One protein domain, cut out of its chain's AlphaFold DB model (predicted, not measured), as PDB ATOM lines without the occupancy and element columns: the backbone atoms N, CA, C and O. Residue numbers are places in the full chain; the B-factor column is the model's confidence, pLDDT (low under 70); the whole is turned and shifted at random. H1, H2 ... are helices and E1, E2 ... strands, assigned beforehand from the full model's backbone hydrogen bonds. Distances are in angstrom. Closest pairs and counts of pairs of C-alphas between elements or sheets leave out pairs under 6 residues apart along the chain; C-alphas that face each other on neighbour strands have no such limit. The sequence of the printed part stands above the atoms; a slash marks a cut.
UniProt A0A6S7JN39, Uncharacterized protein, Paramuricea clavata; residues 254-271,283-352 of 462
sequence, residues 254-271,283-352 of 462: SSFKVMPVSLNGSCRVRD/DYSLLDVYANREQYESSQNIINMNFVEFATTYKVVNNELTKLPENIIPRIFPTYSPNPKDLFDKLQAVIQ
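AT A GLANCE: This is residues 254 to 271 and 283 to 352 of the 462 residues of an uncharacterized protein of Paramuricea clavata (UniProt A0A6S7JN39). A small body is built round helices H1 and H3, with H3 packed on the two-strand sheet E1 E4 and the small hairpin E2 E3 near H1; a separate arm, residues 336 to 352 with helix H4, sticks out from it. The printed part has 88 residues, in the order E1 H1 H2 H3 E2 E3 E4 H4, of mixed class. E1 and E4 are parallel, E2 and E3 antiparallel. The whole is loose, with a radius of gyration of the C-alphas of 15.0 A and spans of 39 by 35 by 34 A.

IN THESE COORDINATES: E1, residues 257 to 262, begins with C-alpha 257 at (141.214, 107.835, 100.317) and is 16.3 A long. After the cut come H1, residues 286 to 291, H2, 300 to 303, and H3, 307 to 313, 9.8 A long. E2 is 314 to 317, E3 320 to 323, and E4 328 to 333, 15.9 A long. H4, residues 340 to 352, is 18.1 A long and ends with C-alpha 352 at (121.000, 91.545, 127.960).

HOW THE PARTS SIT: E1 and E4 pair with N 259 to O 329 at 2.9 A. The closest C-alphas of H3 and E4, Thr 312 and Ile 328, are 5.5 A apart. H1 and H3 touch at a steep tilt of 61 degrees, opposite ways, closest at the C-alphas of Tyr 290 and Phe 307, 6.8 A. The hairpin E2 and E3 has N 315 and O 322 at 2.9 A. H2 is close to but not clearly touching H3, with the C-alphas of Ile 302 and Phe 310 at 7.4 A. H4 touches no helix. In H1, H3 and H4 every O i to N i+4 pair is within hydrogen-bond range; H2 is too short for one.

THE WHOLE: The C-alphas of Ser 255 and Gln 352, 43.7 A apart, are the farthest. Residues 272 to 282 are not printed, a gap of 10.3 A between C-alphas 271 and 283. Of the links printed whole, no link is long. Confidence is under 70 in 29 residues, among them 264 to 271 and 334 to 352.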
ATOM      1  N   SER A 254     146.701 105.386  95.448       66.06
ATOM      2  CA  SER A 254     145.271 105.166  95.254       66.06
ATOM      3  C   SER A 254     144.597 106.448  94.758       66.06
ATOM      4  O   SER A 254     144.951 107.544  95.198       66.06
ATOM      5  N   SER A 255     143.617 106.313  93.865       74.69
ATOM      6  CA  SER A 255     142.726 107.411  93.468       74.69
ATOM      7  C   SER A 255     141.683 107.736  94.539       74.69
ATOM      8  O   SER A 255     141.034 108.775  94.461       74.69
ATOM      9  N   PHE A 256     141.526 106.860  95.533       75.19
ATOM     10  CA  PHE A 256     140.579 107.005  96.631       75.19
ATOM     11  C   PHE A 256     141.278 106.988  97.992       75.19
ATOM     12  O   PHE A 256     142.274 106.287  98.204       75.19
ATOM     13  N   LYS A 257     140.731 107.747  98.939       79.38
ATOM     14  CA  LYS A 257     141.214 107.835 100.317       79.38
ATOM     15  C   LYS A 257     140.356 106.955 101.217       79.38
ATOM     16  O   LYS A 257     139.165 107.200 101.384       79.38
ATOM     17  N   VAL A 258     140.976 105.950 101.826       80.62
ATOM     18  CA  VAL A 258     140.290 105.064 102.771       80.62
ATOM     19  C   VAL A 258     140.244 105.719 104.153       80.62
ATOM     20  O   VAL A 258     141.277 106.159 104.660       80.62
ATOM     21  N   MET A 259     139.060 105.775 104.762       79.88
ATOM     22  CA  MET A 259     138.848 106.283 106.120       79.88
ATOM     23  C   MET A 259     138.388 105.137 107.028       79.88
ATOM     24  O   MET A 259     137.328 104.577 106.770       79.88
ATOM     25  N   PRO A 260     139.141 104.751 108.070       78.25
ATOM     26  CA  PRO A 260     138.670 103.739 109.009       78.25
ATOM     27  C   PRO A 260     137.524 104.297 109.860       78.25
ATOM     28  O   PRO A 260     137.628 105.403 110.391       78.25
ATOM     29  N   VAL A 261     136.451 103.523 110.003       78.31
ATOM     30  CA  VAL A 261     135.283 103.858 110.823       78.31
ATOM     31  C   VAL A 261     134.986 102.675 111.739       78.31
ATOM     32  O   VAL A 261     134.818 101.554 111.272       78.31
ATOM     33  N   SER A 262     134.954 102.916 113.045       77.25
ATOM     34  CA  SER A 262     134.647 101.902 114.057       77.25
ATOM     35  C   SER A 262     133.204 102.067 114.524       77.25
ATOM     36  O   SER A 262     132.799 103.175 114.868       77.25
ATOM     37  N   LEU A 263     132.448 100.973 114.548       74.19
ATOM     38  CA  LEU A 263     131.086 100.900 115.080       74.19
ATOM     39  C   LEU A 263     131.050 100.470 116.552       74.19
ATOM     40  O   LEU A 263     129.995 100.516 117.168       74.19
ATOM     41  N   ASN A 264     132.188 100.089 117.140       69.88
ATOM     42  CA  ASN A 264     132.269  99.629 118.533       69.88
ATOM     43  C   ASN A 264     132.183 100.773 119.568       69.88
ATOM     44  O   ASN A 264     132.648 100.609 120.690       69.88
ATOM     45  N   GLY A 265     131.687 101.957 119.189       60.16
ATOM     46  CA  GLY A 265     131.605 103.119 120.087       60.16
ATOM     47  C   GLY A 265     132.966 103.640 120.573       60.16
ATOM     48  O   GLY A 265     133.056 104.265 121.624       60.16
ATOM     49  N   SER A 266     134.058 103.360 119.851       62.31
ATOM     50  CA  SER A 266     135.393 103.809 120.254       62.31
ATOM     51  C   SER A 266     135.546 105.318 120.041       62.31
ATOM     52  O   SER A 266     135.603 105.776 118.895       62.31
ATOM     53  N   CYS A 267     135.674 106.074 121.127       66.06
ATOM     54  CA  CYS A 267     135.902 107.516 121.085       66.06
ATOM     55  C   CYS A 267     137.399 107.857 121.054       66.06
ATOM     56  O   CYS A 267     138.233 107.147 121.624       66.06
ATOM     57  N   ARG A 268     137.762 108.962 120.395       65.88
ATOM     58  CA  ARG A 268     139.141 109.479 120.435       65.88
ATOM     59  C   ARG A 268     139.347 110.251 121.734       65.88
ATOM     60  O   ARG A 268     138.468 110.998 122.137       65.88
ATOM     61  N   VAL A 269     140.501 110.088 122.374       66.81
ATOM     62  CA  VAL A 269     140.846 110.829 123.598       66.81
ATOM     63  C   VAL A 269     141.439 112.189 123.222       66.81
ATOM     64  O   VAL A 269     142.338 112.249 122.377       66.81
ATOM     65  N   ARG A 270     140.935 113.265 123.838       64.44
ATOM     66  CA  ARG A 270     141.440 114.639 123.683       64.44
ATOM     67  C   ARG A 270     142.780 114.805 124.406       64.44
ATOM     68  O   ARG A 270     143.024 114.175 125.434       64.44
ATOM     69  N   ASP A 271     143.657 115.657 123.872       61.72
ATOM     70  CA  ASP A 271     144.939 115.967 124.515       61.72
ATOM     71  C   ASP A 271     144.686 116.641 125.875       61.72
ATOM     72  O   ASP A 271     144.013 117.666 125.968       61.72
ATOM     73  N   ASP A 283     136.315 112.782 122.322       69.81
ATOM     74  CA  ASP A 283     135.586 113.309 121.168       69.81
ATOM     75  C   ASP A 283     134.453 112.362 120.760       69.81
ATOM     76  O   ASP A 283     134.615 111.138 120.806       69.81
ATOM     77  N   TYR A 284     133.349 112.932 120.275       74.12
ATOM     78  CA  TYR A 284     132.271 112.174 119.641       74.12
ATOM     79  C   TYR A 284     132.794 111.369 118.445       74.12
ATOM     80  O   TYR A 284     133.528 111.884 117.592       74.12
ATOM     81  N   SER A 285     132.414 110.096 118.370       78.44
ATOM     82  CA  SER A 285     132.707 109.257 117.213       78.44
ATOM     83  C   SER A 285     131.866 109.685 116.003       78.44
ATOM     84  O   SER A 285     130.848 110.367 116.125       78.44
ATOM     85  N   LEU A 286     132.262 109.258 114.798       81.31
ATOM     86  CA  LEU A 286     131.471 109.518 113.587       81.31
ATOM     87  C   LEU A 286     130.063 108.901 113.674       81.31
ATOM     88  O   LEU A 286     129.125 109.428 113.081       81.31
ATOM     89  N   LEU A 287     129.920 107.802 114.421       82.50
ATOM     90  CA  LEU A 287     128.636 107.163 114.678       82.50
ATOM     91  C   LEU A 287     127.758 108.024 115.595       82.50
ATOM     92  O   LEU A 287     126.582 108.204 115.297       82.50
ATOM     93  N   ASP A 288     128.340 108.630 116.633       81.56
ATOM     94  CA  ASP A 288     127.623 109.547 117.533       81.56
ATOM     95  C   ASP A 288     127.157 110.802 116.792       81.56
ATOM     96  O   ASP A 288     126.034 111.267 116.980       81.56
ATOM     97  N   VAL A 289     128.004 111.322 115.900       84.31
ATOM     98  CA  VAL A 289     127.669 112.446 115.020       84.31
ATOM     99  C   VAL A 289     126.523 112.081 114.078       84.31
ATOM    100  O   VAL A 289     125.616 112.885 113.884       84.31
ATOM    101  N   TYR A 290     126.543 110.883 113.491       84.75
ATOM    102  CA  TYR A 290     125.461 110.418 112.626       84.75
ATOM    103  C   TYR A 290     124.151 110.224 113.399       84.75
ATOM    104  O   TYR A 290     123.092 110.635 112.924       84.75
ATOM    105  N   ALA A 291     124.207 109.641 114.598       83.56
ATOM    106  CA  ALA A 291     123.038 109.466 115.455       83.56
ATOM    107  C   ALA A 291     122.419 110.820 115.840       83.56
ATOM    108  O   ALA A 291     121.205 110.980 115.774       83.56
ATOM    109  N   ASN A 292     123.257 111.820 116.127       84.00
ATOM    110  CA  ASN A 292     122.840 113.171 116.508       84.00
ATOM    111  C   ASN A 292     122.841 114.171 115.335       84.00
ATOM    112  O   ASN A 292     122.912 115.380 115.551       84.00
ATOM    113  N   ARG A 293     122.759 113.697 114.082       83.38
ATOM    114  CA  ARG A 293     122.931 114.538 112.877       83.38
ATOM    115  C   ARG A 293     121.944 115.705 112.776       83.38
ATOM    116  O   ARG A 293     122.293 116.753 112.238       83.38
ATOM    117  N   GLU A 294     120.756 115.557 113.358       82.50
ATOM    118  CA  GLU A 294     119.730 116.605 113.416       82.50
ATOM    119  C   GLU A 294     120.181 117.859 114.177       82.50
ATOM    120  O   GLU A 294     119.720 118.955 113.857       82.50
ATOM    121  N   GLN A 295     121.101 117.711 115.142       81.69
ATOM    122  CA  GLN A 295     121.652 118.822 115.926       81.69
ATOM    123  C   GLN A 295     122.564 119.728 115.094       81.69
ATOM    124  O   GLN A 295     122.742 120.897 115.428       81.69
ATOM    125  N   TYR A 296     123.143 119.191 114.018       80.50
ATOM    126  CA  TYR A 296     124.070 119.920 113.160       80.50
ATOM    127  C   TYR A 296     123.368 120.522 111.943       80.50
ATOM    128  O   TYR A 296     123.649 121.660 111.575       80.50
ATOM    129  N   GLU A 297     122.466 119.772 111.303       77.25
ATOM    130  CA  GLU A 297     121.732 120.259 110.136       77.25
ATOM    131  C   GLU A 297     120.422 119.476 109.932       77.25
ATOM    132  O   GLU A 297     120.426 118.289 109.612       77.25
ATOM    133  N   SER A 298     119.276 120.151 110.066       75.81
ATOM    134  CA  SER A 298     117.938 119.536 109.977       75.81
ATOM    135  C   SER A 298     117.408 119.406 108.538       75.81
ATOM    136  O   SER A 298     116.199 119.386 108.308       75.81
ATOM    137  N   SER A 299     118.289 119.385 107.533       80.25
ATOM    138  CA  SER A 299     117.869 119.274 106.136       80.25
ATOM    139  C   SER A 299     117.400 117.847 105.824       80.25
ATOM    140  O   SER A 299     118.047 116.865 106.188       80.25
ATOM    141  N   GLN A 300     116.281 117.717 105.098       75.00
ATOM    142  CA  GLN A 300     115.700 116.411 104.746       75.00
ATOM    143  C   GLN A 300     116.701 115.495 104.018       75.00
ATOM    144  O   GLN A 300     116.624 114.273 104.120       75.00
ATOM    145  N   ASN A 301     117.668 116.089 103.314       79.56
ATOM    146  CA  ASN A 301     118.727 115.363 102.622       79.56
ATOM    147  C   ASN A 301     119.676 114.633 103.581       79.56
ATOM    148  O   ASN A 301     120.079 113.526 103.259       79.56
ATOM    149  N   ILE A 302     120.027 115.215 104.733       79.81
ATOM    150  CA  ILE A 302     120.951 114.594 105.700       79.81
ATOM    151  C   ILE A 302     120.226 113.569 106.569       79.81
ATOM    152  O   ILE A 302     120.781 112.520 106.890       79.81
ATOM    153  N   ILE A 303     118.965 113.835 106.914       80.50
ATOM    154  CA  ILE A 303     118.142 112.907 107.702       80.50
ATOM    155  C   ILE A 303     117.931 111.592 106.940       80.50
ATOM    156  O   ILE A 303     118.021 110.523 107.546       80.50
ATOM    157  N   ASN A 304     117.723 111.686 105.622       83.56
ATOM    158  CA  ASN A 304     117.482 110.547 104.737       83.56
ATOM    159  C   ASN A 304     118.760 109.816 104.277       83.56
ATOM    160  O   ASN A 304     118.638 108.788 103.616       83.56
ATOM    161  N   MET A 305     119.962 110.334 104.559       85.31
ATOM    162  CA  MET A 305     121.210 109.643 104.211       85.31
ATOM    163  C   MET A 305     121.434 108.452 105.131       85.31
ATOM    164  O   MET A 305     121.309 108.580 106.349       85.31
ATOM    165  N   ASN A 306     121.857 107.327 104.556       85.75
ATOM    166  CA  ASN A 306     122.347 106.214 105.362       85.75
ATOM    167  C   ASN A 306     123.751 106.514 105.921       85.75
ATOM    168  O   ASN A 306     124.443 107.443 105.493       85.75
ATOM    169  N   PHE A 307     124.207 105.703 106.878       84.44
ATOM    170  CA  PHE A 307     125.496 105.917 107.541       84.44
ATOM    171  C   PHE A 307     126.687 105.938 106.572       84.44
ATOM    172  O   PHE A 307     127.617 106.722 106.753       84.44
ATOM    173  N   VAL A 308     126.671 105.097 105.533       83.62
ATOM    174  CA  VAL A 308     127.761 105.014 104.551       83.62
ATOM    175  C   VAL A 308     127.807 106.284 103.707       83.62
ATOM    176  O   VAL A 308     128.870 106.887 103.570       83.62
ATOM    177  N   GLU A 309     126.656 106.727 103.202       84.88
ATOM    178  CA  GLU A 309     126.509 107.976 102.451       84.88
ATOM    179  C   GLU A 309     126.960 109.171 103.291       84.88
ATOM    180  O   GLU A 309     127.759 109.995 102.833       84.88
ATOM    181  N   PHE A 310     126.531 109.223 104.552       86.75
ATOM    182  CA  PHE A 310     126.941 110.258 105.489       86.75
ATOM    183  C   PHE A 310     128.459 110.247 105.717       86.75
ATOM    184  O   PHE A 310     129.112 111.275 105.544       86.75
ATOM    185  N   ALA A 311     129.047 109.081 106.006       85.25
ATOM    186  CA  ALA A 311     130.482 108.916 106.248       85.25
ATOM    187  C   ALA A 311     131.353 109.210 105.014       85.25
ATOM    188  O   ALA A 311     132.505 109.625 105.152       85.25
ATOM    189  N   THR A 312     130.825 109.015 103.801       85.88
ATOM    190  CA  THR A 312     131.507 109.420 102.558       85.88
ATOM    191  C   THR A 312     131.424 110.918 102.287       85.88
ATOM    192  O   THR A 312     132.309 111.463 101.628       85.88
ATOM    193  N   THR A 313     130.386 111.589 102.792       85.81
ATOM    194  CA  THR A 313     130.027 112.947 102.365       85.81
ATOM    195  C   THR A 313     130.396 114.009 103.390       85.81
ATOM    196  O   THR A 313     130.735 115.122 102.993       85.81
ATOM    197  N   TYR A 314     130.375 113.702 104.688       86.62
ATOM    198  CA  TYR A 314     130.481 114.703 105.749       86.62
ATOM    199  C   TYR A 314     131.488 114.338 106.842       86.62
ATOM    200  O   TYR A 314     131.718 113.175 107.167       86.62
ATOM    201  N   LYS A 315     132.079 115.372 107.445       87.06
ATOM    202  CA  LYS A 315     132.833 115.305 108.702       87.06
ATOM    203  C   LYS A 315     132.515 116.526 109.562       87.06
ATOM    204  O   LYS A 315     132.249 117.601 109.023       87.06
ATOM    205  N   VAL A 316     132.635 116.395 110.878       82.19
ATOM    206  CA  VAL A 316     132.503 117.536 111.794       82.19
ATOM    207  C   VAL A 316     133.858 118.208 111.985       82.19
ATOM    208  O   VAL A 316     134.857 117.551 112.282       82.19
ATOM    209  N   VAL A 317     133.903 119.522 111.785       79.69
ATOM    210  CA  VAL A 317     135.054 120.377 112.090       79.69
ATOM    211  C   VAL A 317     134.519 121.579 112.857       79.69
ATOM    212  O   VAL A 317     133.615 122.242 112.369       79.69
ATOM    213  N   ASN A 318     135.057 121.855 114.048       77.25
ATOM    214  CA  ASN A 318     134.602 122.953 114.914       77.25
ATOM    215  C   ASN A 318     133.078 122.944 115.173       77.25
ATOM    216  O   ASN A 318     132.437 123.984 115.100       77.25
ATOM    217  N   ASN A 319     132.501 121.769 115.450       77.31
ATOM    218  CA  ASN A 319     131.056 121.560 115.638       77.31
ATOM    219  C   ASN A 319     130.161 121.888 114.426       77.31
ATOM    220  O   ASN A 319     128.944 121.918 114.571       77.31
ATOM    221  N   GLU A 320     130.723 122.044 113.225       82.62
ATOM    222  CA  GLU A 320     129.959 122.230 111.986       82.62
ATOM    223  C   GLU A 320     130.183 121.071 111.003       82.62
ATOM    224  O   GLU A 320     131.291 120.527 110.888       82.62
ATOM    225  N   LEU A 321     129.132 120.694 110.262       85.88
ATOM    226  CA  LEU A 321     129.226 119.690 109.202       85.88
ATOM    227  C   LEU A 321     129.904 120.282 107.966       85.88
ATOM    228  O   LEU A 321     129.408 121.197 107.316       85.88
ATOM    229  N   THR A 322     131.041 119.702 107.599       86.81
ATOM    230  CA  THR A 322     131.811 120.085 106.415       86.81
ATOM    231  C   THR A 322     131.832 118.942 105.411       86.81
ATOM    232  O   THR A 322     132.045 117.782 105.776       86.81
ATOM    233  N   LYS A 323     131.622 119.263 104.129       87.69
ATOM    234  CA  LYS A 323     131.671 118.260 103.061       87.69
ATOM    235  C   LYS A 323     133.090 117.733 102.858       87.69
ATOM    236  O   LYS A 323     134.063 118.489 102.826       87.69
ATOM    237  N   LEU A 324     133.191 116.421 102.719       83.38
ATOM    238  CA  LEU A 324     134.414 115.702 102.408       83.38
ATOM    239  C   LEU A 324     134.760 115.819 100.912       83.38
ATOM    240  O   LEU A 324     133.875 116.032 100.084       83.38
ATOM    241  N   PRO A 325     136.052 115.702 100.548       82.94
ATOM    242  CA  PRO A 325     136.464 115.640  99.149       82.94
ATOM    243  C   PRO A 325     135.955 114.358  98.474       82.94
ATOM    244  O   PRO A 325     135.722 113.347  99.135       82.94
ATOM    245  N   GLU A 326     135.842 114.384  97.146       75.44
ATOM    246  CA  GLU A 326     135.446 113.215  96.354       75.44
ATOM    247  C   GLU A 326     136.441 112.045  96.508       75.44
ATOM    248  O   GLU A 326     137.634 112.245  96.755       75.44
ATOM    249  N   ASN A 327     135.952 110.813  96.306       82.69
ATOM    250  CA  ASN A 327     136.708 109.553  96.402       82.69
ATOM    251  C   ASN A 327     137.136 109.146  97.825       82.69
ATOM    252  O   ASN A 327     138.212 108.572  98.012       82.69
ATOM    253  N   ILE A 328     136.307 109.404  98.838       82.88
ATOM    254  CA  ILE A 328     136.475 108.800 100.166       82.88
ATOM    255  C   ILE A 328     135.727 107.472 100.245       82.88
ATOM    256  O   ILE A 328     134.570 107.387  99.852       82.88
ATOM    257  N   ILE A 329     136.390 106.442 100.777       81.31
ATOM    258  CA  ILE A 329     135.787 105.127 101.028       81.31
ATOM    259  C   ILE A 329     135.890 104.810 102.526       81.31
ATOM    260  O   ILE A 329     137.009 104.633 103.026       81.31
ATOM    261  N   PRO A 330     134.768 104.734 103.265       81.81
ATOM    262  CA  PRO A 330     134.779 104.317 104.656       81.81
ATOM    263  C   PRO A 330     135.059 102.814 104.742       81.81
ATOM    264  O   PRO A 330     134.387 101.994 104.120       81.81
ATOM    265  N   ARG A 331     136.063 102.439 105.531       82.12
ATOM    266  CA  ARG A 331     136.348 101.053 105.905       82.12
ATOM    267  C   ARG A 331     135.759 100.820 107.287       82.12
ATOM    268  O   ARG A 331     136.358 101.220 108.285       82.12
ATOM    269  N   ILE A 332     134.570 100.231 107.310       80.75
ATOM    270  CA  ILE A 332     133.763 100.052 108.516       80.75
ATOM    271  C   ILE A 332     134.176  98.763 109.235       80.75
ATOM    272  O   ILE A 332     134.336  97.720 108.603       80.75
ATOM    273  N   PHE A 333     134.343  98.844 110.552       72.12
ATOM    274  CA  PHE A 333     134.660  97.719 111.424       72.12
ATOM    275  C   PHE A 333     133.781  97.728 112.679       72.12
ATOM    276  O   PHE A 333     133.470  98.811 113.170       72.12
ATOM    277  N   PRO A 334     133.450  96.564 113.258       64.62
ATOM    278  CA  PRO A 334     133.800  95.220 112.800       64.62
ATOM    279  C   PRO A 334     133.010  94.813 111.548       64.62
ATOM    280  O   PRO A 334     131.935  95.334 111.266       64.62
ATOM    281  N   THR A 335     133.566  93.882 110.775       59.75
ATOM    282  CA  THR A 335     132.857  93.243 109.662       59.75
ATOM    283  C   THR A 335     131.875  92.228 110.233       59.75
ATOM    284  O   THR A 335     132.283  91.149 110.666       59.75
ATOM    285  N   TYR A 336     130.590  92.572 110.274       57.25
ATOM    286  CA  TYR A 336     129.550  91.634 110.689       57.25
ATOM    287  C   TYR A 336     129.332  90.577 109.598       57.25
ATOM    288  O   TYR A 336     129.160  90.901 108.423       57.25
ATOM    289  N   SER A 337     129.385  89.302 109.988       44.47
ATOM    290  CA  SER A 337     129.105  88.174 109.099       44.47
ATOM    291  C   SER A 337     127.605  88.116 108.793       44.47
ATOM    292  O   SER A 337     126.807  88.260 109.718       44.47
ATOM    293  N   PRO A 338     127.188  87.837 107.546       43.88
ATOM    294  CA  PRO A 338     125.778  87.663 107.193       43.88
ATOM    295  C   PRO A 338     125.152  86.381 107.775       43.88
ATOM    296  O   PRO A 338     124.016  86.058 107.439       43.88
ATOM    297  N   ASN A 339     125.862  85.619 108.618       45.78
ATOM    298  CA  ASN A 339     125.310  84.438 109.271       45.78
ATOM    299  C   ASN A 339     124.281  84.853 110.345       45.78
ATOM    300  O   ASN A 339     124.674  85.389 111.384       45.78
ATOM    301  N   PRO A 340     122.978  84.573 110.151       52.06
ATOM    302  CA  PRO A 340     121.920  85.057 111.039       52.06
ATOM    303  C   PRO A 340     122.031  84.525 112.474       52.06
ATOM    304  O   PRO A 340     121.532  85.168 113.391       52.06
ATOM    305  N   LYS A 341     122.710  83.389 112.695       52.56
ATOM    306  CA  LYS A 341     122.927  82.836 114.045       52.56
ATOM    307  C   LYS A 341     123.898  83.682 114.873       52.56
ATOM    308  O   LYS A 341     123.614  83.987 116.020       52.56
ATOM    309  N   ASP A 342     124.983  84.132 114.248       50.78
ATOM    310  CA  ASP A 342     126.033  84.916 114.907       50.78
ATOM    311  C   ASP A 342     125.556  86.348 115.232       50.78
ATOM    312  O   ASP A 342     126.006  86.969 116.191       50.78
ATOM    313  N   LEU A 343     124.597  86.862 114.450       46.28
ATOM    314  CA  LEU A 343     123.920  88.136 114.701       46.28
ATOM    315  C   LEU A 343     122.914  88.036 115.859       46.28
ATOM    316  O   LEU A 343     122.839  88.956 116.669       46.28
ATOM    317  N   PHE A 344     122.171  86.928 115.958       47.88
ATOM    318  CA  PHE A 344     121.191  86.707 117.025       47.88
ATOM    319  C   PHE A 344     121.873  86.581 118.392       47.88
ATOM    320  O   PHE A 344     121.477  87.257 119.337       47.88
ATOM    321  N   ASP A 345     122.967  85.818 118.463       49.84
ATOM    322  CA  ASP A 345     123.744  85.640 119.694       49.84
ATOM    323  C   ASP A 345     124.378  86.967 120.169       49.84
ATOM    324  O   ASP A 345     124.431  87.255 121.367       49.84
ATOM    325  N   LYS A 346     124.802  87.829 119.233       50.12
ATOM    326  CA  LYS A 346     125.391  89.148 119.536       50.12
ATOM    327  C   LYS A 346     124.347  90.205 119.896       50.12
ATOM    328  O   LYS A 346     124.589  90.998 120.800       50.12
ATOM    329  N   LEU A 347     123.185  90.209 119.241       47.41
ATOM    330  CA  LEU A 347     122.062  91.078 119.615       47.41
ATOM    331  C   LEU A 347     121.511  90.702 120.988       47.41
ATOM    332  O   LEU A 347     121.235  91.584 121.790       47.41
ATOM    333  N   GLN A 348     121.422  89.407 121.293       46.47
ATOM    334  CA  GLN A 348     120.983  88.932 122.598       46.47
ATOM    335  C   GLN A 348     121.949  89.362 123.713       46.47
ATOM    336  O   GLN A 348     121.489  89.763 124.777       46.47
ATOM    337  N   ALA A 349     123.261  89.393 123.452       48.31
ATOM    338  CA  ALA A 349     124.255  89.929 124.386       48.31
ATOM    339  C   ALA A 349     124.145  91.455 124.594       48.31
ATOM    340  O   ALA A 349     124.349  91.941 125.704       48.31
ATOM    341  N   VAL A 350     123.789  92.216 123.551       44.47
ATOM    342  CA  VAL A 350     123.565  93.673 123.643       44.47
ATOM    343  C   VAL A 350     122.247  93.989 124.360       44.47
ATOM    344  O   VAL A 350     122.220  94.862 125.221       44.47
ATOM    345  N   ILE A 351     121.181  93.235 124.085       48.38
ATOM    346  CA  ILE A 351     119.876  93.374 124.751       48.38
ATOM    347  C   ILE A 351     119.986  92.995 126.236       48.38
ATOM    348  O   ILE A 351     119.498  93.727 127.091       48.38
ATOM    349  N   GLN A 352     120.715  91.925 126.569       43.78
ATOM    350  CA  GLN A 352     121.000  91.545 127.960       43.78
ATOM    351  C   GLN A 352     121.876  92.568 128.699       43.78
ATOM    352  O   GLN A 352     121.867  92.603 129.926       43.78
TER     353      GLN A 352